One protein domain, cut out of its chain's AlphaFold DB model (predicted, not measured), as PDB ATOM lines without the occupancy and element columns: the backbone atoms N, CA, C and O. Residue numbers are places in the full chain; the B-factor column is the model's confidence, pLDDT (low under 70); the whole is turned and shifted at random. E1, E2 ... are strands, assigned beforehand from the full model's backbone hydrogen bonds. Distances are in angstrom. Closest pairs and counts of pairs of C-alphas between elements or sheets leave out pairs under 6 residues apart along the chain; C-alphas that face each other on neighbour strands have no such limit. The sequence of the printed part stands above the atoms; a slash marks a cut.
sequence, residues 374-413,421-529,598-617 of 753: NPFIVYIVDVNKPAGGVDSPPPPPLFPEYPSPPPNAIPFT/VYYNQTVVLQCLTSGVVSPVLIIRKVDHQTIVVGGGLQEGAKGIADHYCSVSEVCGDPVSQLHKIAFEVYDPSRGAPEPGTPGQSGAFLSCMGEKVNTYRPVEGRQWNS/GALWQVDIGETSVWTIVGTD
ATOM      1  N   ASN A 374      28.220  65.458  23.011       76.31
ATOM      2  CA  ASN A 374      29.319  64.493  23.149       76.31
ATOM      3  C   ASN A 374      29.023  63.007  22.806       76.31
ATOM      4  O   ASN A 374      29.485  62.130  23.538       76.31
ATOM      5  N   PRO A 375      28.326  62.674  21.698       89.50
ATOM      6  CA  PRO A 375      28.245  61.289  21.235       89.50
ATOM      7  C   PRO A 375      29.609  60.773  20.736       89.50
ATOM      8  O   PRO A 375      30.470  61.538  20.281       89.50
ATOM      9  N   PHE A 376      29.780  59.451  20.781       92.19
ATOM     10  CA  PHE A 376      30.954  58.742  20.269       92.19
ATOM     11  C   PHE A 376      30.560  57.840  19.099       92.19
ATOM     12  O   PHE A 376      29.545  57.149  19.152       92.19
ATOM     13  N   ILE A 377      31.396  57.812  18.064       92.12
ATOM     14  CA  ILE A 377      31.320  56.830  16.986       92.12
ATOM     15  C   ILE A 377      32.047  55.570  17.465       92.12
ATOM     16  O   ILE A 377      33.198  55.647  17.903       92.12
ATOM     17  N   VAL A 378      31.384  54.417  17.382       94.12
ATOM     18  CA  VAL A 378      31.990  53.109  17.669       94.12
ATOM     19  C   VAL A 378      32.489  52.513  16.358       94.12
ATOM     20  O   VAL A 378      31.686  52.174  15.489       94.12
ATOM     21  N   TYR A 379      33.804  52.370  16.212       93.00
ATOM     22  CA  TYR A 379      34.411  51.678  15.075       93.00
ATOM     23  C   TYR A 379      34.861  50.284  15.496       93.00
ATOM     24  O   TYR A 379      35.590  50.147  16.476       93.00
ATOM     25  N   ILE A 380      34.482  49.260  14.729       92.69
ATOM     26  CA  ILE A 380      35.117  47.937  14.801       92.69
ATOM     27  C   ILE A 380      36.503  48.062  14.158       92.69
ATOM     28  O   ILE A 380      36.632  48.646  13.077       92.69
ATOM     29  N   VAL A 381      37.535  47.540  14.818       91.06
ATOM     30  CA  VAL A 381      38.933  47.625  14.370       91.06
ATOM     31  C   VAL A 381      39.559  46.249  14.209       91.06
ATOM     32  O   VAL A 381      39.293  45.328  14.978       91.06
ATOM     33  N   ASP A 382      40.435  46.139  13.218       88.38
ATOM     34  CA  ASP A 382      41.283  44.976  12.984       88.38
ATOM     35  C   ASP A 382      42.617  45.173  13.714       88.38
ATOM     36  O   ASP A 382      43.419  46.027  13.337       88.38
ATOM     37  N   VAL A 383      42.856  44.398  14.774       87.38
ATOM     38  CA  VAL A 383      44.074  44.512  15.599       87.38
ATOM     39  C   VAL A 383      45.346  44.019  14.906       87.38
ATOM     40  O   VAL A 383      46.443  44.294  15.387       87.38
ATOM     41  N   ASN A 384      45.214  43.324  13.774       84.62
ATOM     42  CA  ASN A 384      46.337  42.849  12.965       84.62
ATOM     43  C   ASN A 384      46.808  43.920  11.969       84.62
ATOM     44  O   ASN A 384      47.922  43.843  11.451       84.62
ATOM     45  N   LYS A 385      45.975  44.936  11.702       82.50
ATOM     46  CA  LYS A 385      46.376  46.122  10.944       82.50
ATOM     47  C   LYS A 385      47.082  47.111  11.878       82.50
ATOM     48  O   LYS A 385      46.591  47.358  12.980       82.50
ATOM     49  N   PRO A 386      48.197  47.735  11.453       68.62
ATOM     50  CA  PRO A 386      48.805  48.809  12.229       68.62
ATOM     51  C   PRO A 386      47.798  49.953  12.406       68.62
ATOM     52  O   PRO A 386      47.102  50.323  11.461       68.62
ATOM     53  N   ALA A 387      47.749  50.553  13.598       64.50
ATOM     54  CA  ALA A 387      46.807  51.622  13.963       64.50
ATOM     55  C   ALA A 387      47.089  52.989  13.287       64.50
ATOM     56  O   ALA A 387      46.751  54.037  13.828       64.50
ATOM     57  N   GLY A 388      47.720  52.975  12.110       55.12
ATOM     58  CA  GLY A 388      48.317  54.131  11.451       55.12
ATOM     59  C   GLY A 388      49.790  54.300  11.817       55.12
ATOM     60  O   GLY A 388      50.124  54.901  12.833       55.12
ATOM     61  N   GLY A 389      50.678  53.823  10.942       53.50
ATOM     62  CA  GLY A 389      51.948  54.522  10.736       53.50
ATOM     63  C   GLY A 389      51.677  55.824   9.973       53.50
ATOM     64  O   GLY A 389      50.674  55.916   9.263       53.50
ATOM     65  N   VAL A 390      52.554  56.823  10.107       54.59
ATOM     66  CA  VAL A 390      52.350  58.177   9.543       54.59
ATOM     67  C   VAL A 390      52.154  58.213   8.019       54.59
ATOM     68  O   VAL A 390      51.582  59.168   7.504       54.59
ATOM     69  N   ASP A 391      52.575  57.165   7.310       55.06
ATOM     70  CA  ASP A 391      52.560  57.072   5.845       55.06
ATOM     71  C   ASP A 391      51.239  56.538   5.252       55.06
ATOM     72  O   ASP A 391      51.084  56.482   4.033       55.06
ATOM     73  N   SER A 392      50.279  56.121   6.088       58.72
ATOM     74  CA  SER A 392      48.966  55.626   5.643       58.72
ATOM     75  C   SER A 392      47.881  56.692   5.841       58.72
ATOM     76  O   SER A 392      47.507  56.951   6.988       58.72
ATOM     77  N   PRO A 393      47.333  57.312   4.774       65.69
ATOM     78  CA  PRO A 393      46.243  58.271   4.927       65.69
ATOM     79  C   PRO A 393      44.999  57.572   5.508       65.69
ATOM     80  O   PRO A 393      44.670  56.463   5.072       65.69
ATOM     81  N   PRO A 394      44.290  58.186   6.476       67.69
ATOM     82  CA  PRO A 394      43.091  57.590   7.052       67.69
ATOM     83  C   PRO A 394      41.982  57.466   5.992       67.69
ATOM     84  O   PRO A 394      41.942  58.272   5.053       67.69
ATOM     85  N   PRO A 395      41.049  56.504   6.133       70.50
ATOM     86  CA  PRO A 395      39.901  56.417   5.239       70.50
ATOM     87  C   PRO A 395      39.083  57.722   5.268       70.50
ATOM     88  O   PRO A 395      39.030  58.387   6.306       70.50
ATOM     89  N   PRO A 396      38.415  58.108   4.167       74.75
ATOM     90  CA  PRO A 396      37.509  59.250   4.189       74.75
ATOM     91  C   PRO A 396      36.316  58.972   5.126       74.75
ATOM     92  O   PRO A 396      35.815  57.842   5.153       74.75
ATOM     93  N   PRO A 397      35.826  59.969   5.886       78.75
ATOM     94  CA  PRO A 397      34.614  59.809   6.684       78.75
ATOM     95  C   PRO A 397      33.380  59.653   5.779       78.75
ATOM     96  O   PRO A 397      33.312  60.240   4.699       78.75
ATOM     97  N   LEU A 398      32.379  58.886   6.232       70.62
ATOM     98  CA  LEU A 398      31.108  58.709   5.503       70.62
ATOM     99  C   LEU A 398      30.320  60.018   5.351       70.62
ATOM    100  O   LEU A 398      29.616  60.208   4.361       70.62
ATOM    101  N   PHE A 399      30.432  60.894   6.347       75.69
ATOM    102  CA  PHE A 399      29.729  62.168   6.433       75.69
ATOM    103  C   PHE A 399      30.772  63.295   6.520       75.69
ATOM    104  O   PHE A 399      31.693  63.175   7.333       75.69
ATOM    105  N   PRO A 400      30.673  64.378   5.726       71.94
ATOM    106  CA  PRO A 400      31.651  65.474   5.737       71.94
ATOM    107  C   PRO A 400      31.858  66.146   7.104       71.94
ATOM    108  O   PRO A 400      32.892  66.764   7.338       71.94
ATOM    109  N   GLU A 401      30.870  66.051   7.993       76.81
ATOM    110  CA  GLU A 401      30.868  66.598   9.347       76.81
ATOM    111  C   GLU A 401      31.351  65.621  10.440       76.81
ATOM    112  O   GLU A 401      31.318  65.978  11.620       76.81
ATOM    113  N   TYR A 402      31.787  64.409  10.068       86.00
ATOM    114  CA  TYR A 402      32.388  63.424  10.977       86.00
ATOM    115  C   TYR A 402      33.929  63.510  10.924       86.00
ATOM    116  O   TYR A 402      34.491  63.781   9.860       86.00
ATOM    117  N   PRO A 403      34.641  63.248  12.038       88.94
ATOM    118  CA  PRO A 403      36.095  63.113  12.024       88.94
ATOM    119  C   PRO A 403      36.524  61.901  11.182       88.94
ATOM    120  O   PRO A 403      35.772  60.936  11.036       88.94
ATOM    121  N   SER A 404      37.747  61.932  10.646       88.56
ATOM    122  CA  SER A 404      38.273  60.799   9.883       88.56
ATOM    123  C   SER A 404      38.391  59.544  10.764       88.56
ATOM    124  O   SER A 404      38.945  59.641  11.868       88.56
ATOM    125  N   PRO A 405      37.921  58.374  10.291       89.31
ATOM    126  CA  PRO A 405      38.038  57.110  11.010       89.31
ATOM    127  C   PRO A 405      39.504  56.711  11.275       89.31
ATOM    128  O   PRO A 405      40.384  57.018  10.463       89.31
ATOM    129  N   PRO A 406      39.779  55.966  12.361       88.56
ATOM    130  CA  PRO A 406      41.100  55.398  12.636       88.56
ATOM    131  C   PRO A 406      41.597  54.470  11.505       88.56
ATOM    132  O   PRO A 406      40.794  53.709  10.963       88.56
ATOM    133  N   PRO A 407      42.901  54.452  11.157       85.88
ATOM    134  CA  PRO A 407      43.399  53.676  10.009       85.88
ATOM    135  C   PRO A 407      43.231  52.150  10.099       85.88
ATOM    136  O   PRO A 407      43.256  51.477   9.072       85.88
ATOM    137  N   ASN A 408      43.045  51.595  11.302       87.56
ATOM    138  CA  ASN A 408      42.749  50.176  11.525       87.56
ATOM    139  C   ASN A 408      41.243  49.859  11.643       87.56
ATOM    140  O   ASN A 408      40.888  48.700  11.869       87.56
ATOM    141  N   ALA A 409      40.356  50.849  11.488       89.44
ATOM    142  CA  ALA A 409      38.919  50.612  11.395       89.44
ATOM    143  C   ALA A 409      38.588  49.744  10.173       89.44
ATOM    144  O   ALA A 409      39.212  49.859   9.113       89.44
ATOM    145  N   ILE A 410      37.595  48.865  10.308       86.00
ATOM    146  CA  ILE A 410      37.123  48.082   9.165       86.00
ATOM    147  C   ILE A 410      36.441  49.014   8.147       86.00
ATOM    148  O   ILE A 410      35.705  49.921   8.547       86.00
ATOM    149  N   PRO A 411      36.660  48.827   6.833       77.44
ATOM    150  CA  PRO A 411      35.969  49.621   5.830       77.44
ATOM    151  C   PRO A 411      34.468  49.324   5.875       77.44
ATOM    152  O   PRO A 411      34.049  48.170   5.992       77.44
ATOM    153  N   PHE A 412      33.654  50.369   5.747       72.62
ATOM    154  CA  PHE A 412      32.209  50.218   5.632       72.62
ATOM    155  C   PHE A 412      31.845  49.404   4.386       72.62
ATOM    156  O   PHE A 412      32.445  49.557   3.323       72.62
ATOM    157  N   THR A 413      30.813  48.568   4.495       66.81
ATOM    158  CA  THR A 413      30.230  47.906   3.322       66.81
ATOM    159  C   THR A 413      29.703  48.953   2.334       66.81
ATOM    160  O   THR A 413      29.016  49.886   2.754       66.81
ATOM    161  N   VAL A 421      27.590  45.730  15.806       92.44
ATOM    162  CA  VAL A 421      28.639  45.410  16.781       92.44
ATOM    163  C   VAL A 421      28.201  44.182  17.578       92.44
ATOM    164  O   VAL A 421      27.043  44.089  17.987       92.44
ATOM    165  N   TYR A 422      29.122  43.256  17.820       93.00
ATOM    166  CA  TYR A 422      28.895  42.020  18.572       93.00
ATOM    167  C   TYR A 422      29.803  41.963  19.802       93.00
ATOM    168  O   TYR A 422      30.871  42.577  19.832       93.00
ATOM    169  N   TYR A 423      29.408  41.199  20.818       93.94
ATOM    170  CA  TYR A 423      30.269  40.959  21.973       93.94
ATOM    171  C   TYR A 423      31.574  40.249  21.589       93.94
ATOM    172  O   TYR A 423      31.639  39.512  20.608       93.94
ATOM    173  N   ASN A 424      32.613  40.467  22.394       93.06
ATOM    174  CA  ASN A 424      33.993  40.028  22.176       93.06
ATOM    175  C   ASN A 424      34.697  40.683  20.964       93.06
ATOM    176  O   ASN A 424      35.843  40.329  20.699       93.06
ATOM    177  N   GLN A 425      34.086  41.644  20.253       93.06
ATOM    178  CA  GLN A 425      34.754  42.382  19.169       93.06
ATOM    179  C   GLN A 425      35.746  43.431  19.672       93.06
ATOM    180  O   GLN A 425      35.532  44.065  20.709       93.06
ATOM    181  N   THR A 426      36.801  43.658  18.886       93.69
ATOM    182  CA  THR A 426      37.744  44.762  19.083       93.69
ATOM    183  C   THR A 426      37.208  46.053  18.465       93.69
ATOM    184  O   THR A 426      36.901  46.118  17.274       93.69
ATOM    185  N   VAL A 427      37.087  47.097  19.285       95.56
ATOM    186  CA  VAL A 427      36.468  48.384  18.943       95.56
ATOM    187  C   VAL A 427      37.291  49.574  19.446       95.56
ATOM    188  O   VAL A 427      38.105  49.448  20.362       95.56
ATOM    189  N   VAL A 428      37.041  50.754  18.885       95.50
ATOM    190  CA  VAL A 428      37.488  52.052  19.418       95.50
ATOM    191  C   VAL A 428      36.333  53.047  19.455       95.50
ATOM    192  O   VAL A 428      35.425  53.002  18.623       95.50
ATOM    193  N   LEU A 429      36.384  53.959  20.426       95.69
ATOM    194  CA  LEU A 429      35.428  55.046  20.605       95.69
ATOM    195  C   LEU A 429      36.071  56.346  20.116       95.69
ATOM    196  O   LEU A 429      37.064  56.789  20.694       95.69
ATOM    197  N   GLN A 430      35.516  56.970  19.077       93.94
ATOM    198  CA  GLN A 430      35.961  58.277  18.588       93.94
ATOM    199  C   GLN A 430      34.925  59.349  18.931       93.94
ATOM    200  O   GLN A 430      33.758  59.229  18.568       93.94
ATOM    201  N   CYS A 431      35.326  60.412  19.628       91.62
ATOM    202  CA  CYS A 431      34.420  61.514  19.945       91.62
ATOM    203  C   CYS A 431      34.031  62.267  18.663       91.62
ATOM    204  O   CYS A 431      34.904  62.790  17.969       91.62
ATOM    205  N   LEU A 432      32.726  62.380  18.377       88.25
ATOM    206  CA  LEU A 432      32.223  63.032  17.159       88.25
ATOM    207  C   LEU A 432      32.662  64.504  17.051       88.25
ATOM    208  O   LEU A 432      32.861  65.013  15.953       88.25
ATOM    209  N   THR A 433      32.808  65.197  18.183       85.50
ATOM    210  CA  THR A 433      33.100  66.640  18.219       85.50
ATOM    211  C   THR A 433      34.594  66.964  18.180       85.50
ATOM    212  O   THR A 433      34.970  67.972  17.590       85.50
ATOM    213  N   SER A 434      35.450  66.149  18.807       87.81
ATOM    214  CA  SER A 434      36.891  66.433  18.934       87.81
ATOM    215  C   SER A 434      37.793  65.520  18.102       87.81
ATOM    216  O   SER A 434      38.994  65.767  18.027       87.81
ATOM    217  N   GLY A 435      37.258  64.442  17.520       89.00
ATOM    218  CA  GLY A 435      38.029  63.434  16.787       89.00
ATOM    219  C   GLY A 435      38.946  62.561  17.654       89.00
ATOM    220  O   GLY A 435      39.558  61.636  17.121       89.00
ATOM    221  N   VAL A 436      39.029  62.814  18.968       90.44
ATOM    222  CA  VAL A 436      39.851  62.047  19.918       90.44
ATOM    223  C   VAL A 436      39.364  60.601  19.984       90.44
ATOM    224  O   VAL A 436      38.168  60.354  20.146       90.44
ATOM    225  N   VAL A 437      40.302  59.659  19.875       92.44
ATOM    226  CA  VAL A 437      40.063  58.210  19.831       92.44
ATOM    227  C   VAL A 437      40.526  57.563  21.140       92.44
ATOM    228  O   VAL A 437      41.556  57.947  21.697       92.44
ATOM    229  N   SER A 438      39.784  56.571  21.632       94.44
ATOM    230  CA  SER A 438      40.216  55.705  22.736       94.44
ATOM    231  C   SER A 438      41.398  54.797  22.339       94.44
ATOM    232  O   SER A 438      41.646  54.582  21.152       94.44
ATOM    233  N   PRO A 439      42.076  54.150  23.308       93.69
ATOM    234  CA  PRO A 439      42.787  52.896  23.046       93.69
ATOM    235  C   PRO A 439      41.861  51.852  22.398       93.69
ATOM    236  O   PRO A 439      40.636  52.003  22.433       93.69
ATOM    237  N   VAL A 440      42.423  50.765  21.865       94.19
ATOM    238  CA  VAL A 440      41.613  49.611  21.446       94.19
ATOM    239  C   VAL A 440      40.994  48.950  22.679       94.19
ATOM    240  O   VAL A 440      41.662  48.714  23.688       94.19
ATOM    241  N   LEU A 441      39.701  48.664  22.587       96.12
ATOM    242  CA  LEU A 441      38.877  48.054  23.622       96.12
ATOM    243  C   LEU A 441      38.260  46.764  23.069       96.12
ATOM    244  O   LEU A 441      38.061  46.632  21.866       96.12
ATOM    245  N   ILE A 442      37.911  45.830  23.941       95.44
ATOM    246  CA  ILE A 442      37.079  44.669  23.637       95.44
ATOM    247  C   ILE A 442      35.726  44.919  24.299       95.44
ATOM    248  O   ILE A 442      35.663  45.143  25.512       95.44
ATOM    249  N   ILE A 443      34.643  44.898  23.519       96.69
ATOM    250  CA  ILE A 443      33.292  45.100  24.055       96.69
ATOM    251  C   ILE A 443      32.765  43.804  24.685       96.69
ATOM    252  O   ILE A 443      32.657  42.761  24.038       96.69
ATOM    253  N   ARG A 444      32.457  43.859  25.981       95.69
ATOM    254  CA  ARG A 444      32.070  42.710  26.810       95.69
ATOM    255  C   ARG A 444      30.617  42.793  27.258       95.69
ATOM    256  O   ARG A 444      30.112  43.880  27.533       95.69
ATOM    257  N   LYS A 445      29.975  41.631  27.380       95.62
ATOM    258  CA  LYS A 445      28.638  41.470  27.965       95.62
ATOM    259  C   LYS A 445      28.758  41.489  29.487       95.62
ATOM    260  O   LYS A 445      29.627  40.805  30.027       95.62
ATOM    261  N   VAL A 446      27.901  42.257  30.158       96.31
ATOM    262  CA  VAL A 446      27.784  42.242  31.623       96.31
ATOM    263  C   VAL A 446      26.488  41.539  32.005       96.31
ATOM    264  O   VAL A 446      25.400  41.996  31.653       96.31
ATOM    265  N   ASP A 447      26.620  40.444  32.743       90.88
ATOM    266  CA  ASP A 447      25.537  39.752  33.435       90.88
ATOM    267  C   ASP A 447      25.597  40.060  34.945       90.88
ATOM    268  O   ASP A 447      26.522  40.719  35.424       90.88
ATOM    269  N   HIS A 448      24.586  39.635  35.705       90.75
ATOM    270  CA  HIS A 448      24.533  39.702  37.173       90.75
ATOM    271  C   HIS A 448      25.002  41.044  37.780       90.75
ATOM    272  O   HIS A 448      25.610  41.103  38.842       90.75
ATOM    273  N   GLN A 449      24.655  42.142  37.101       90.00
ATOM    274  CA  GLN A 449      24.995  43.539  37.404       90.00
ATOM    275  C   GLN A 449      26.465  43.953  37.219       90.00
ATOM    276  O   GLN A 449      26.654  45.040  36.669       90.00
ATOM    277  N   THR A 450      27.446  43.143  37.637       94.81
ATOM    278  CA  THR A 450      28.895  43.454  37.573       94.81
ATOM    279  C   THR A 450      29.768  42.332  36.999       94.81
ATOM    280  O   THR A 450      30.981  42.502  36.885       94.81
ATOM    281  N   ILE A 451      29.185  41.198  36.604       95.38
ATOM    282  CA  ILE A 451      29.934  40.040  36.109       95.38
ATOM    283  C   ILE A 451      30.122  40.165  34.597       95.38
ATOM    284  O   ILE A 451      29.180  40.020  33.820       95.38
ATOM    285  N   VAL A 452      31.352  40.413  34.153       94.88
ATOM    286  CA  VAL A 452      31.711  40.308  32.735       94.88
ATOM    287  C   VAL A 452      31.813  38.845  32.342       94.88
ATOM    288  O   VAL A 452      32.460  38.062  33.033       94.88
ATOM    289  N   VAL A 453      31.237  38.500  31.192       92.38
ATOM    290  CA  VAL A 453      31.338  37.169  30.579       92.38
ATOM    291  C   VAL A 453      32.009  37.243  29.204       92.38
ATOM    292  O   VAL A 453      31.893  38.252  28.498       92.38
ATOM    293  N   GLY A 454      32.714  36.180  28.809       88.12
ATOM    294  CA  GLY A 454      33.416  36.131  27.526       88.12
ATOM    295  C   GLY A 454      33.874  34.739  27.085       88.12
ATOM    296  O   GLY A 454      33.545  33.715  27.691       88.12
ATOM    297  N   GLY A 455      34.614  34.709  25.974       81.19
ATOM    298  CA  GLY A 455      34.864  33.488  25.204       81.19
ATOM    299  C   GLY A 455      33.645  33.058  24.377       81.19
ATOM    300  O   GLY A 455      32.618  33.738  24.360       81.19
ATOM    301  N   GLY A 456      33.776  31.929  23.682       69.06
ATOM    302  CA  GLY A 456      32.718  31.340  22.863       69.06
ATOM    303  C   GLY A 456      33.182  30.050  22.187       69.06
ATOM    304  O   GLY A 456      34.353  29.936  21.828       69.06
ATOM    305  N   LEU A 457      32.276  29.088  22.002       57.69
ATOM    306  CA  LEU A 457      32.500  27.943  21.112       57.69
ATOM    307  C   LEU A 457      32.198  28.367  19.662       57.69
ATOM    308  O   LEU A 457      31.269  29.135  19.426       57.69
ATOM    309  N   GLN A 458      32.954  27.862  18.681       54.41
ATOM    310  CA  GLN A 458      32.862  28.297  17.273       54.41
ATOM    311  C   GLN A 458      31.517  27.958  16.590       54.41
ATOM    312  O   GLN A 458      31.193  28.494  15.531       54.41
ATOM    313  N   GLU A 459      30.702  27.099  17.205       48.09
ATOM    314  CA  GLU A 459      29.439  26.570  16.676       48.09
ATOM    315  C   GLU A 459      28.259  27.568  16.788       48.09
ATOM    316  O   GLU A 459      27.192  27.256  17.310       48.09
ATOM    317  N   GLY A 460      28.438  28.795  16.283       48.44
ATOM    318  CA  GLY A 460      27.392  29.829  16.311       48.44
ATOM    319  C   GLY A 460      27.616  31.041  15.400       48.44
ATOM    320  O   GLY A 460      26.668  31.500  14.761       48.44
ATOM    321  N   ALA A 461      28.853  31.536  15.279       52.81
ATOM    322  CA  ALA A 461      29.184  32.799  14.602       52.81
ATOM    323  C   ALA A 461      29.153  32.719  13.056       52.81
ATOM    324  O   ALA A 461      30.157  32.892  12.369       52.81
ATOM    325  N   LYS A 462      27.977  32.463  12.471       48.94
ATOM    326  CA  LYS A 462      27.800  32.376  11.013       48.94
ATOM    327  C   LYS A 462      27.940  33.742  10.328       48.94
ATOM    328  O   LYS A 462      26.961  34.469  10.189       48.94
ATOM    329  N   GLY A 463      29.137  34.034   9.819       57.72
ATOM    330  CA  GLY A 463      29.385  35.118   8.857       57.72
ATOM    331  C   GLY A 463      30.110  36.353   9.400       57.72
ATOM    332  O   GLY A 463      30.333  37.290   8.638       57.72
ATOM    333  N   ILE A 464      30.512  36.355  10.673       66.06
ATOM    334  CA  ILE A 464      31.522  37.296  11.181       66.06
ATOM    335  C   ILE A 464      32.894  36.691  10.870       66.06
ATOM    336  O   ILE A 464      33.057  35.477  10.964       66.06
ATOM    337  N   ALA A 465      33.871  37.508  10.481       62.59
ATOM    338  CA  ALA A 465      35.240  37.033  10.310       62.59
ATOM    339  C   ALA A 465      35.989  37.078  11.653       62.59
ATOM    340  O   ALA A 465      36.022  38.125  12.303       62.59
ATOM    341  N   ASP A 466      36.591  35.951  12.043       62.72
ATOM    342  CA  ASP A 466      37.202  35.739  13.367       62.72
ATOM    343  C   ASP A 466      38.257  36.803  13.742       62.72
ATOM    344  O   ASP A 466      38.439  37.113  14.918       62.72
ATOM    345  N   HIS A 467      38.916  37.431  12.759       66.81
ATOM    346  CA  HIS A 467      39.962  38.442  12.972       66.81
ATOM    347  C   HIS A 467      39.465  39.829  13.431       66.81
ATOM    348  O   HIS A 467      40.285  40.729  13.618       66.81
ATOM    349  N   TYR A 468      38.155  40.012  13.638       80.12
ATOM    350  CA  TYR A 468      37.574  41.180  14.330       80.12
ATOM    351  C   TYR A 468      37.144  40.881  15.778       80.12
ATOM    352  O   TYR A 468      36.654  41.770  16.481       80.12
ATOM    353  N   CYS A 469      37.283  39.630  16.217       83.94
ATOM    354  CA  CYS A 469      37.042  39.201  17.590       83.94
ATOM    355  C   CYS A 469      38.354  39.279  18.400       83.94
ATOM    356  O   CYS A 469      39.452  39.318  17.839       83.94
ATOM    357  N   SER A 470      38.263  39.303  19.730       80.75
ATOM    358  CA  SER A 470      39.429  39.174  20.612       80.75
ATOM    359  C   SER A 470      40.193  37.879  20.317       80.75
ATOM    360  O   SER A 470      39.590  36.840  20.055       80.75
ATOM    361  N   VAL A 471      41.527  37.923  20.392       77.31
ATOM    362  CA  VAL A 471      42.394  36.774  20.084       77.31
ATOM    363  C   VAL A 471      41.961  35.537  20.882       77.31
ATOM    364  O   VAL A 471      41.785  35.604  22.099       77.31
ATOM    365  N   SER A 472      41.788  34.416  20.175       75.12
ATOM    366  CA  SER A 472      41.308  33.127  20.706       75.12
ATOM    367  C   SER A 472      39.883  33.123  21.290       75.12
ATOM    368  O   SER A 472      39.511  32.163  21.963       75.12
ATOM    369  N   GLU A 473      39.056  34.135  21.014       83.56
ATOM    370  CA  GLU A 473      37.663  34.208  21.462       83.56
ATOM    371  C   GLU A 473      36.718  34.469  20.279       83.56
ATOM    372  O   GLU A 473      36.957  35.334  19.443       83.56
ATOM    373  N   VAL A 474      35.608  33.733  20.219       83.00
ATOM    374  CA  VAL A 474      34.598  33.884  19.161       83.00
ATOM    375  C   VAL A 474      33.693  35.082  19.471       83.00
ATOM    376  O   VAL A 474      33.356  35.329  20.633       83.00
ATOM    377  N   CYS A 475      33.276  35.824  18.444       86.38
ATOM    378  CA  CYS A 475      32.299  36.903  18.586       86.38
ATOM    379  C   CYS A 475      30.938  36.362  19.074       86.38
ATOM    380  O   CYS A 475      30.422  35.387  18.530       86.38
ATOM    381  N   GLY A 476      30.375  36.993  20.108       87.38
ATOM    382  CA  GLY A 476      29.113  36.597  20.747       87.38
ATOM    383  C   GLY A 476      27.871  37.213  20.095       87.38
ATOM    384  O   GLY A 476      27.880  37.556  18.916       87.38
ATOM    385  N   ASP A 477      26.799  37.382  20.878       88.88
ATOM    386  CA  ASP A 477      25.550  38.022  20.427       88.88
ATOM    387  C   ASP A 477      25.767  39.468  19.914       88.88
ATOM    388  O   ASP A 477      26.698  40.148  20.368       88.88
ATOM    389  N   PRO A 478      24.881  39.993  19.041       91.44
ATOM    390  CA  PRO A 478      24.809  41.424  18.750       91.44
ATOM    391  C   PRO A 478      24.593  42.263  20.018       91.44
ATOM    392  O   PRO A 478      23.836  41.892  20.920       91.44
ATOM    393  N   VAL A 479      25.211  43.441  20.062       93.75
ATOM    394  CA  VAL A 479      25.010  44.419  21.134       93.75
ATOM    395  C   VAL A 479      23.762  45.254  20.833       93.75
ATOM    396  O   VAL A 479      23.709  45.970  19.834       93.75
ATOM    397  N   SER A 480      22.756  45.171  21.704       94.19
ATOM    398  CA  SER A 480      21.484  45.890  21.564       94.19
ATOM    399  C   SER A 480      21.425  47.159  22.420       94.19
ATOM    400  O   SER A 480      22.228  47.378  23.327       94.19
ATOM    401  N   GLN A 481      20.417  47.987  22.143       93.62
ATOM    402  CA  GLN A 481      20.105  49.199  22.900       93.62
ATOM    403  C   GLN A 481      19.891  48.913  24.394       93.62
ATOM    404  O   GLN A 481      19.241  47.931  24.753       93.62
ATOM    405  N   LEU A 482      20.392  49.807  25.252       95.00
ATOM    406  CA  LEU A 482      20.281  49.763  26.717       95.00
ATOM    407  C   LEU A 482      20.922  48.528  27.385       95.00
ATOM    408  O   LEU A 482      20.728  48.310  28.582       95.00
ATOM    409  N   HIS A 483      21.719  47.736  26.661       95.69
ATOM    410  CA  HIS A 483      22.501  46.658  27.263       95.69
ATOM    411  C   HIS A 483      23.557  47.201  28.238       95.69
ATOM    412  O   HIS A 483      24.219  48.209  27.966       95.69
ATOM    413  N   LYS A 484      23.754  46.480  29.350       97.06
ATOM    414  CA  LYS A 484      24.930  46.637  30.209       97.06
ATOM    415  C   LYS A 484      26.135  45.979  29.537       97.06
ATOM    416  O   LYS A 484      26.100  44.796  29.197       97.06
ATOM    417  N   ILE A 485      27.194  46.755  29.369       97.75
ATOM    418  CA  ILE A 485      28.445  46.345  28.740       97.75
ATOM    419  C   ILE A 485      29.637  46.748  29.606       97.75
ATOM    420  O   ILE A 485      29.524  47.581  30.506       97.75
ATOM    421  N   ALA A 486      30.802  46.203  29.286       97.88
ATOM    422  CA  ALA A 486      32.075  46.709  29.773       97.88
ATOM    423  C   ALA A 486      33.080  46.805  28.627       97.88
ATOM    424  O   ALA A 486      32.959  46.110  27.618       97.88
ATOM    425  N   PHE A 487      34.090  47.653  28.797       97.94
ATOM    426  CA  PHE A 487      35.181  47.797  27.841       97.94
ATOM    427  C   PHE A 487      36.477  47.297  28.469       97.94
ATOM    428  O   PHE A 487      37.073  47.984  29.298       97.94
ATOM    429  N   GLU A 488      36.913  46.101  28.085       96.25
ATOM    430  CA  GLU A 488      38.227  45.577  28.460       96.25
ATOM    431  C   GLU A 488      39.285  46.222  27.555       96.25
ATOM    432  O   GLU A 488      39.151  46.196  26.338       96.25
ATOM    433  N   VAL A 489      40.341  46.811  28.105       95.62
ATOM    434  CA  VAL A 489      41.445  47.363  27.313       95.62
ATOM    435  C   VAL A 489      42.172  46.220  26.606       95.62
ATOM    436  O   VAL A 489      42.628  45.267  27.250       95.62
ATOM    437  N   TYR A 490      42.271  46.314  25.281       92.88
ATOM    438  CA  TYR A 490      43.038  45.374  24.472       92.88
ATOM    439  C   TYR A 490      44.533  45.550  24.751       92.88
ATOM    440  O   TYR A 490      45.032  46.667  24.876       92.88
ATOM    441  N   ASP A 491      45.248  44.434  24.854       90.69
ATOM    442  CA  ASP A 491      46.665  44.410  25.208       90.69
ATOM    443  C   ASP A 491      47.387  43.404  24.299       90.69
ATOM    444  O   ASP A 491      47.212  42.201  24.494       90.69
ATOM    445  N   PRO A 492      48.176  43.853  23.302       85.12
ATOM    446  CA  PRO A 492      48.829  42.959  22.346       85.12
ATOM    447  C   PRO A 492      49.981  42.149  22.960       85.12
ATOM    448  O   PRO A 492      50.481  41.236  22.312       85.12
ATOM    449  N   SER A 493      50.414  42.461  24.191       84.88
ATOM    450  CA  SER A 493      51.376  41.627  24.927       84.88
ATOM    451  C   SER A 493      50.715  40.407  25.586       84.88
ATOM    452  O   SER A 493      51.400  39.476  26.010       84.88
ATOM    453  N   ARG A 494      49.376  40.385  25.652       82.50
ATOM    454  CA  ARG A 494      48.596  39.294  26.226       82.50
ATOM    455  C   ARG A 494      48.437  38.179  25.194       82.50
ATOM    456  O   ARG A 494      47.598  38.262  24.299       82.50
ATOM    457  N   GLY A 495      49.249  37.136  25.333       70.12
ATOM    458  CA  GLY A 495      49.110  35.914  24.543       70.12
ATOM    459  C   GLY A 495      47.754  35.223  24.740       70.12
ATOM    460  O   GLY A 495      46.998  35.535  25.665       70.12
ATOM    461  N   ALA A 496      47.470  34.254  23.867       72.25
ATOM    462  CA  ALA A 496      46.316  33.369  23.999       72.25
ATOM    463  C   ALA A 496      46.290  32.680  25.385       72.25
ATOM    464  O   ALA A 496      47.357  32.396  25.939       72.25
ATOM    465  N   PRO A 497      45.104  32.396  25.959       74.94
ATOM    466  CA  PRO A 497      45.000  31.688  27.234       74.94
ATOM    467  C   PRO A 497      45.632  30.292  27.140       74.94
ATOM    468  O   PRO A 497      45.401  29.567  26.170       74.94
ATOM    469  N   GLU A 498      46.407  29.893  28.153       79.44
ATOM    470  CA  GLU A 498      46.981  28.543  28.180       79.44
ATOM    471  C   GLU A 498      45.872  27.484  28.308       79.44
ATOM    472  O   GLU A 498      44.926  27.696  29.079       79.44
ATOM    473  N   PRO A 499      45.963  26.340  27.598       77.25
ATOM    474  CA  PRO A 499      44.947  25.291  27.638       77.25
ATOM    475  C   PRO A 499      44.599  24.846  29.065       77.25
ATOM    476  O   PRO A 499      45.470  24.487  29.851       77.25
ATOM    477  N   GLY A 500      43.305  24.859  29.399       77.56
ATOM    478  CA  GLY A 500      42.810  24.552  30.748       77.56
ATOM    479  C   GLY A 500      42.761  25.752  31.706       77.56
ATOM    480  O   GLY A 500      42.136  25.646  32.762       77.56
ATOM    481  N   THR A 501      43.307  26.913  31.329       82.94
ATOM    482  CA  THR A 501      43.151  28.180  32.065       82.94
ATOM    483  C   THR A 501      42.106  29.095  31.401       82.94
ATOM    484  O   THR A 501      42.029  29.141  30.174       82.94
ATOM    485  N   PRO A 502      41.328  29.882  32.169       82.88
ATOM    486  CA  PRO A 502      40.376  30.857  31.621       82.88
ATOM    487  C   PRO A 502      41.048  32.152  31.102       82.88
ATOM    488  O   PRO A 502      40.362  33.100  30.717       82.88
ATOM    489  N   GLY A 503      42.386  32.213  31.095       84.25
ATOM    490  CA  GLY A 503      43.174  33.390  30.718       84.25
ATOM    491  C   GLY A 503      43.291  34.465  31.804       84.25
ATOM    492  O   GLY A 503      42.648  34.414  32.852       84.25
ATOM    493  N   GLN A 504      44.131  35.471  31.546       85.62
ATOM    494  CA  GLN A 504      44.308  36.616  32.447       85.62
ATOM    495  C   GLN A 504      43.288  37.729  32.164       85.62
ATOM    496  O   GLN A 504      42.998  38.054  31.009       85.62
ATOM    497  N   SER A 505      42.778  38.345  33.234       87.12
ATOM    498  CA  SER A 505      41.842  39.471  33.145       87.12
ATOM    499  C   SER A 505      42.553  40.763  32.723       87.12
ATOM    500  O   SER A 505      43.651  41.073  33.195       87.12
ATOM    501  N   GLY A 506      41.940  41.520  31.812       90.75
ATOM    502  CA  GLY A 506      42.448  42.818  31.382       90.75
ATOM    503  C   GLY A 506      42.257  43.921  32.425       90.75
ATOM    504  O   GLY A 506      41.718  43.718  33.511       90.75
ATOM    505  N   ALA A 507      42.686  45.128  32.066       95.19
ATOM    506  CA  ALA A 507      42.145  46.329  32.690       95.19
ATOM    507  C   ALA A 507      40.822  46.686  31.997       95.19
ATOM    508  O   ALA A 507      40.699  46.479  30.796       95.19
ATOM    509  N   PHE A 508      39.859  47.237  32.721       97.00
ATOM    510  CA  PHE A 508      38.560  47.669  32.212       97.00
ATOM    511  C   PHE A 508      38.425  49.183  32.334       97.00
ATOM    512  O   PHE A 508      38.923  49.778  33.292       97.00
ATOM    513  N   LEU A 509      37.756  49.814  31.371       97.00
ATOM    514  CA  LEU A 509      37.434  51.236  31.415       97.00
ATOM    515  C   LEU A 509      36.449  51.495  32.565       97.00
ATOM    516  O   LEU A 509      35.377  50.894  32.603       97.00
ATOM    517  N   SER A 510      36.817  52.369  33.499       95.44
ATOM    518  CA  SER A 510      36.118  52.536  34.777       95.44
ATOM    519  C   SER A 510      35.921  54.012  35.114       95.44
ATOM    520  O   SER A 510      36.824  54.829  34.915       95.44
ATOM    521  N   CYS A 511      34.741  54.371  35.614       91.94
ATOM    522  CA  CYS A 511      34.402  55.725  36.031       91.94
ATOM    523  C   CYS A 511      34.719  55.915  37.523       91.94
ATOM    524  O   CYS A 511      34.100  55.298  38.387       91.94
ATOM    525  N   MET A 512      35.697  56.766  37.834       86.94
ATOM    526  CA  MET A 512      36.163  57.042  39.194       86.94
ATOM    527  C   MET A 512      35.872  58.504  39.549       86.94
ATOM    528  O   MET A 512      36.710  59.392  39.373       86.94
ATOM    529  N   GLY A 513      34.651  58.760  40.023       86.44
ATOM    530  CA  GLY A 513      34.144  60.117  40.237       86.44
ATOM    531  C   GLY A 513      33.953  60.842  38.904       86.44
ATOM    532  O   GLY A 513      33.272  60.343  38.018       86.44
ATOM    533  N   GLU A 514      34.581  62.005  38.741       83.44
ATOM    534  CA  GLU A 514      34.507  62.812  37.510       83.44
ATOM    535  C   GLU A 514      35.491  62.364  36.408       83.44
ATOM    536  O   GLU A 514      35.596  63.013  35.367       83.44
ATOM    537  N   LYS A 515      36.267  61.291  36.630       85.19
ATOM    538  CA  LYS A 515      37.357  60.875  35.735       85.19
ATOM    539  C   LYS A 515      37.207  59.439  35.261       85.19
ATOM    540  O   LYS A 515      37.002  58.524  36.053       85.19
ATOM    541  N   VAL A 516      37.420  59.239  33.964       89.56
ATOM    542  CA  VAL A 516      37.598  57.907  33.380       89.56
ATOM    543  C   VAL A 516      39.036  57.447  33.624       89.56
ATOM    544  O   VAL A 516      39.988  58.191  33.390       89.56
ATOM    545  N   ASN A 517      39.185  56.219  34.111       91.94
ATOM    546  CA  ASN A 517      40.451  55.561  34.413       91.94
ATOM    547  C   ASN A 517      40.378  54.085  33.967       91.94
ATOM    548  O   ASN A 517      39.397  53.670  33.344       91.94
ATOM    549  N   THR A 518      41.391  53.275  34.284       93.62
ATOM    550  CA  THR A 518      41.319  51.815  34.125       93.62
ATOM    551  C   THR A 518      41.392  51.087  35.469       93.62
ATOM    552  O   THR A 518      42.160  51.464  36.352       93.62
ATOM    553  N   TYR A 519      40.580  50.041  35.621       94.25
ATOM    554  CA  TYR A 519      40.523  49.162  36.792       94.25
ATOM    555  C   TYR A 519      40.898  47.734  36.385       94.25
ATOM    556  O   TYR A 519      40.352  47.214  35.417       94.25
ATOM    557  N   ARG A 520      41.817  47.080  37.101       95.31
ATOM    558  CA  ARG A 520      42.080  45.641  36.933       95.31
ATOM    559  C   ARG A 520      41.368  44.883  38.059       95.31
ATOM    560  O   ARG A 520      41.654  45.192  39.216       95.31
ATOM    561  N   PRO A 521      40.484  43.915  37.751       92.62
ATOM    562  CA  PRO A 521      39.919  43.010  38.744       92.62
ATOM    563  C   PRO A 521      40.998  42.356  39.609       92.62
ATOM    564  O   PRO A 521      42.042  41.941  39.104       92.62
ATOM    565  N   VAL A 522      40.735  42.273  40.915       86.44
ATOM    566  CA  VAL A 522      41.603  41.564  41.871       86.44
ATOM    567  C   VAL A 522      41.478  40.051  41.685       86.44
ATOM    568  O   VAL A 522      42.466  39.327  41.789       86.44
ATOM    569  N   GLU A 523      40.274  39.577  41.364       86.50
ATOM    570  CA  GLU A 523      40.038  38.195  40.963       86.50
ATOM    571  C   GLU A 523      40.341  38.007  39.470       86.50
ATOM    572  O   GLU A 523      39.991  38.833  38.625       86.50
ATOM    573  N   GLY A 524      41.011  36.901  39.138       86.19
ATOM    574  CA  GLY A 524      41.227  36.501  37.750       86.19
ATOM    575  C   GLY A 524      39.928  36.062  37.069       86.19
ATOM    576  O   GLY A 524      38.890  35.900  37.710       86.19
ATOM    577  N   ARG A 525      39.998  35.807  35.757       92.12
ATOM    578  CA  ARG A 525      38.904  35.123  35.055       92.12
ATOM    579  C   ARG A 525      38.686  33.748  35.699       92.12
ATOM    580  O   ARG A 525      39.646  33.078  36.075       92.12
ATOM    581  N   GLN A 526      37.434  33.324  35.806       91.25
ATOM    582  CA  GLN A 526      37.025  32.024  36.336       91.25
ATOM    583  C   GLN A 526      36.267  31.258  35.249       91.25
ATOM    584  O   GLN A 526      35.524  31.862  34.477       91.25
ATOM    585  N   TRP A 527      36.431  29.934  35.177       88.50
ATOM    586  CA  TRP A 527      35.622  29.105  34.278       88.50
ATOM    587  C   TRP A 527      34.142  29.178  34.671       88.50
ATOM    588  O   TRP A 527      33.799  29.006  35.845       88.50
ATOM    589  N   ASN A 528      33.269  29.391  33.685       82.19
ATOM    590  CA  ASN A 528      31.818  29.436  33.852       82.19
ATOM    591  C   ASN A 528      31.283  28.025  34.159       82.19
ATOM    592  O   ASN A 528      30.860  27.277  33.278       82.19
ATOM    593  N   SER A 529      31.399  27.630  35.426       71.31
ATOM    594  CA  SER A 529      31.052  26.293  35.901       71.31
ATOM    595  C   SER A 529      29.530  26.143  35.983       71.31
ATOM    596  O   SER A 529      28.908  26.853  36.778       71.31
ATOM    597  N   GLY A 598      27.039  31.157  25.113       66.69
ATOM    598  CA  GLY A 598      28.324  30.546  24.722       66.69
ATOM    599  C   GLY A 598      29.537  30.852  25.622       66.69
ATOM    600  O   GLY A 598      30.620  30.324  25.372       66.69
ATOM    601  N   ALA A 599      29.377  31.691  26.649       79.00
ATOM    602  CA  ALA A 599      30.470  32.245  27.434       79.00
ATOM    603  C   ALA A 599      31.168  31.182  28.291       79.00
ATOM    604  O   ALA A 599      30.547  30.510  29.119       79.00
ATOM    605  N   LEU A 600      32.480  31.073  28.097       86.69
ATOM    606  CA  LEU A 600      33.332  30.064  28.717       86.69
ATOM    607  C   LEU A 600      33.884  30.537  30.065       86.69
ATOM    608  O   LEU A 600      34.086  29.726  30.964       86.69
ATOM    609  N   TRP A 601      34.119  31.841  30.221       91.19
ATOM    610  CA  TRP A 601      34.683  32.430  31.435       91.19
ATOM    611  C   TRP A 601      33.896  33.657  31.900       91.19
ATOM    612  O   TRP A 601      33.202  34.308  31.112       91.19
ATOM    613  N   GLN A 602      34.037  33.974  33.187       93.75
ATOM    614  CA  GLN A 602      33.460  35.150  33.835       93.75
ATOM    615  C   GLN A 602      34.465  35.852  34.767       93.75
ATOM    616  O   GLN A 602      35.440  35.233  35.195       93.75
ATOM    617  N   VAL A 603      34.245  37.129  35.089       95.44
ATOM    618  CA  VAL A 603      35.012  37.892  36.095       95.44
ATOM    619  C   VAL A 603      34.177  39.053  36.651       95.44
ATOM    620  O   VAL A 603      33.462  39.705  35.893       95.44
ATOM    621  N   ASP A 604      34.270  39.342  37.952       95.62
ATOM    622  CA  ASP A 604      33.660  40.548  38.532       95.62
ATOM    623  C   ASP A 604      34.544  41.779  38.270       95.62
ATOM    624  O   ASP A 604      35.745  41.781  38.553       95.62
ATOM    625  N   ILE A 605      33.950  42.832  37.708       95.44
ATOM    626  CA  ILE A 605      34.627  44.096  37.372       95.44
ATOM    627  C   ILE A 605      34.215  45.272  38.268       95.44
ATOM    628  O   ILE A 605      34.772  46.365  38.120       95.44
ATOM    629  N   GLY A 606      33.259  45.062  39.180       94.12
ATOM    630  CA  GLY A 606      32.650  46.107  40.002       94.12
ATOM    631  C   GLY A 606      31.797  47.112  39.213       94.12
ATOM    632  O   GLY A 606      31.959  47.311  38.008       94.12
ATOM    633  N   GLU A 607      30.876  47.784  39.908       93.81
ATOM    634  CA  GLU A 607      29.879  48.680  39.294       93.81
ATOM    635  C   GLU A 607      30.493  49.840  38.495       93.81
ATOM    636  O   GLU A 607      29.963  50.217  37.452       93.81
ATOM    637  N   THR A 608      31.634  50.384  38.935       94.62
ATOM    638  CA  THR A 608      32.300  51.532  38.287       94.62
ATOM    639  C   THR A 608      32.788  51.237  36.870       94.62
ATOM    640  O   THR A 608      33.047  52.164  36.105       94.62
ATOM    641  N   SER A 609      32.933  49.959  36.515       96.44
ATOM    642  CA  SER A 609      33.441  49.495  35.220       96.44
ATOM    643  C   SER A 609      32.319  49.105  34.238       96.44
ATOM    644  O   SER A 609      32.602  48.662  33.123       96.44
ATOM    645  N   VAL A 610      31.053  49.258  34.647       96.75
ATOM    646  CA  VAL A 610      29.854  48.877  33.886       96.75
ATOM    647  C   VAL A 610      29.233  50.103  33.217       96.75
ATOM    648  O   VAL A 610      28.972  51.120  33.856       96.75
ATOM    649  N   TRP A 611      28.942  49.984  31.925       96.44
ATOM    650  CA  TRP A 611      28.413  51.055  31.081       96.44
ATOM    651  C   TRP A 611      27.093  50.621  30.437       96.44
ATOM    652  O   TRP A 611      26.899  49.443  30.148       96.44
ATOM    653  N   THR A 612      26.195  51.567  30.162       95.56
ATOM    654  CA  THR A 612      24.977  51.313  29.373       95.56
ATOM    655  C   THR A 612      25.165  51.893  27.978       95.56
ATOM    656  O   THR A 612      25.407  53.093  27.851       95.56
ATOM    657  N   ILE A 613      25.048  51.070  26.935       95.12
ATOM    658  CA  ILE A 613      25.209  51.521  25.543       95.12
ATOM    659  C   ILE A 613      23.868  51.889  24.900       95.12
ATOM    660  O   ILE A 613      22.882  51.160  25.013       95.12
ATOM    661  N   VAL A 614      23.836  53.034  24.217       93.56
ATOM    662  CA  VAL A 614      22.669  53.551  23.491       93.56
ATOM    663  C   VAL A 614      23.145  54.190  22.187       93.56
ATOM    664  O   VAL A 614      24.147  54.900  22.178       93.56
ATOM    665  N   GLY A 615      22.437  53.939  21.087       90.56
ATOM    666  CA  GLY A 615      22.629  54.640  19.817       90.56
ATOM    667  C   GLY A 615      21.951  56.007  19.854       90.56
ATOM    668  O   GLY A 615      20.790  56.108  20.242       90.56
ATOM    669  N   THR A 616      22.675  57.059  19.472       87.31
ATOM    670  CA  THR A 616      22.233  58.453  19.621       87.31
ATOM    671  C   THR A 616      22.272  59.205  18.294       87.31
ATOM    672  O   THR A 616      23.350  59.372  17.721       87.31
ATOM    673  N   ASP A 617      21.136  59.749  17.864       83.06
ATOM    674  CA  ASP A 617      21.066  60.642  16.705       83.06
ATOM    675  C   ASP A 617      21.364  62.093  17.121       83.06
ATOM    676  O   ASP A 617      20.651  62.674  17.941       83.06
TER     677      ASP A 617
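AT A GLANCE: This is residues 374 to 413, 421 to 529 and 598 to 617 of the 753 residues of the protein "BTD domain-containing protein" of Fomitopsis rosea (UniProt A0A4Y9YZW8). Little is regular: long loops run about one strongly twisted, branched antiparallel sheet, E1 to E5 with E8, and hairpin E6 and E7 meets E5. The 169 printed residues include eight strands holding 42, with no named helix: all strand. The whole is compact, radius of gyration of the C-alphas 16.0 A, spans 49 by 36 by 29 A.

HOW THE PARTS SIT: Start at E1, residues 376 to 380, antiparallel to E2, 426 to 431: N 377 and O 430, 2.8 A apart, are within hydrogen-bond range. Find E2 and E4, 451 to 454, on one side of E3, 441 to 447, and E5, 484 to 489, on the other. E2, E3 and E4 form a meander, successive antiparallel neighbours. E8, 601 to 604, neighbours E4; E6, 508 to 512, forms a hairpin with E7, 515 to 519.

IN THESE COORDINATES: Find E1 beginning at C-alpha 376, (30.954, 58.742, 20.269), and E8 ending at C-alpha 604, (33.660, 40.548, 38.532).

THE WHOLE: Residues 414 to 420 and 530 to 597 are cut out, with gaps of 13.8 and 12.3 A. Links E4 to E5 and E5 to E6 are long; 23 residues have pLDDT under 70.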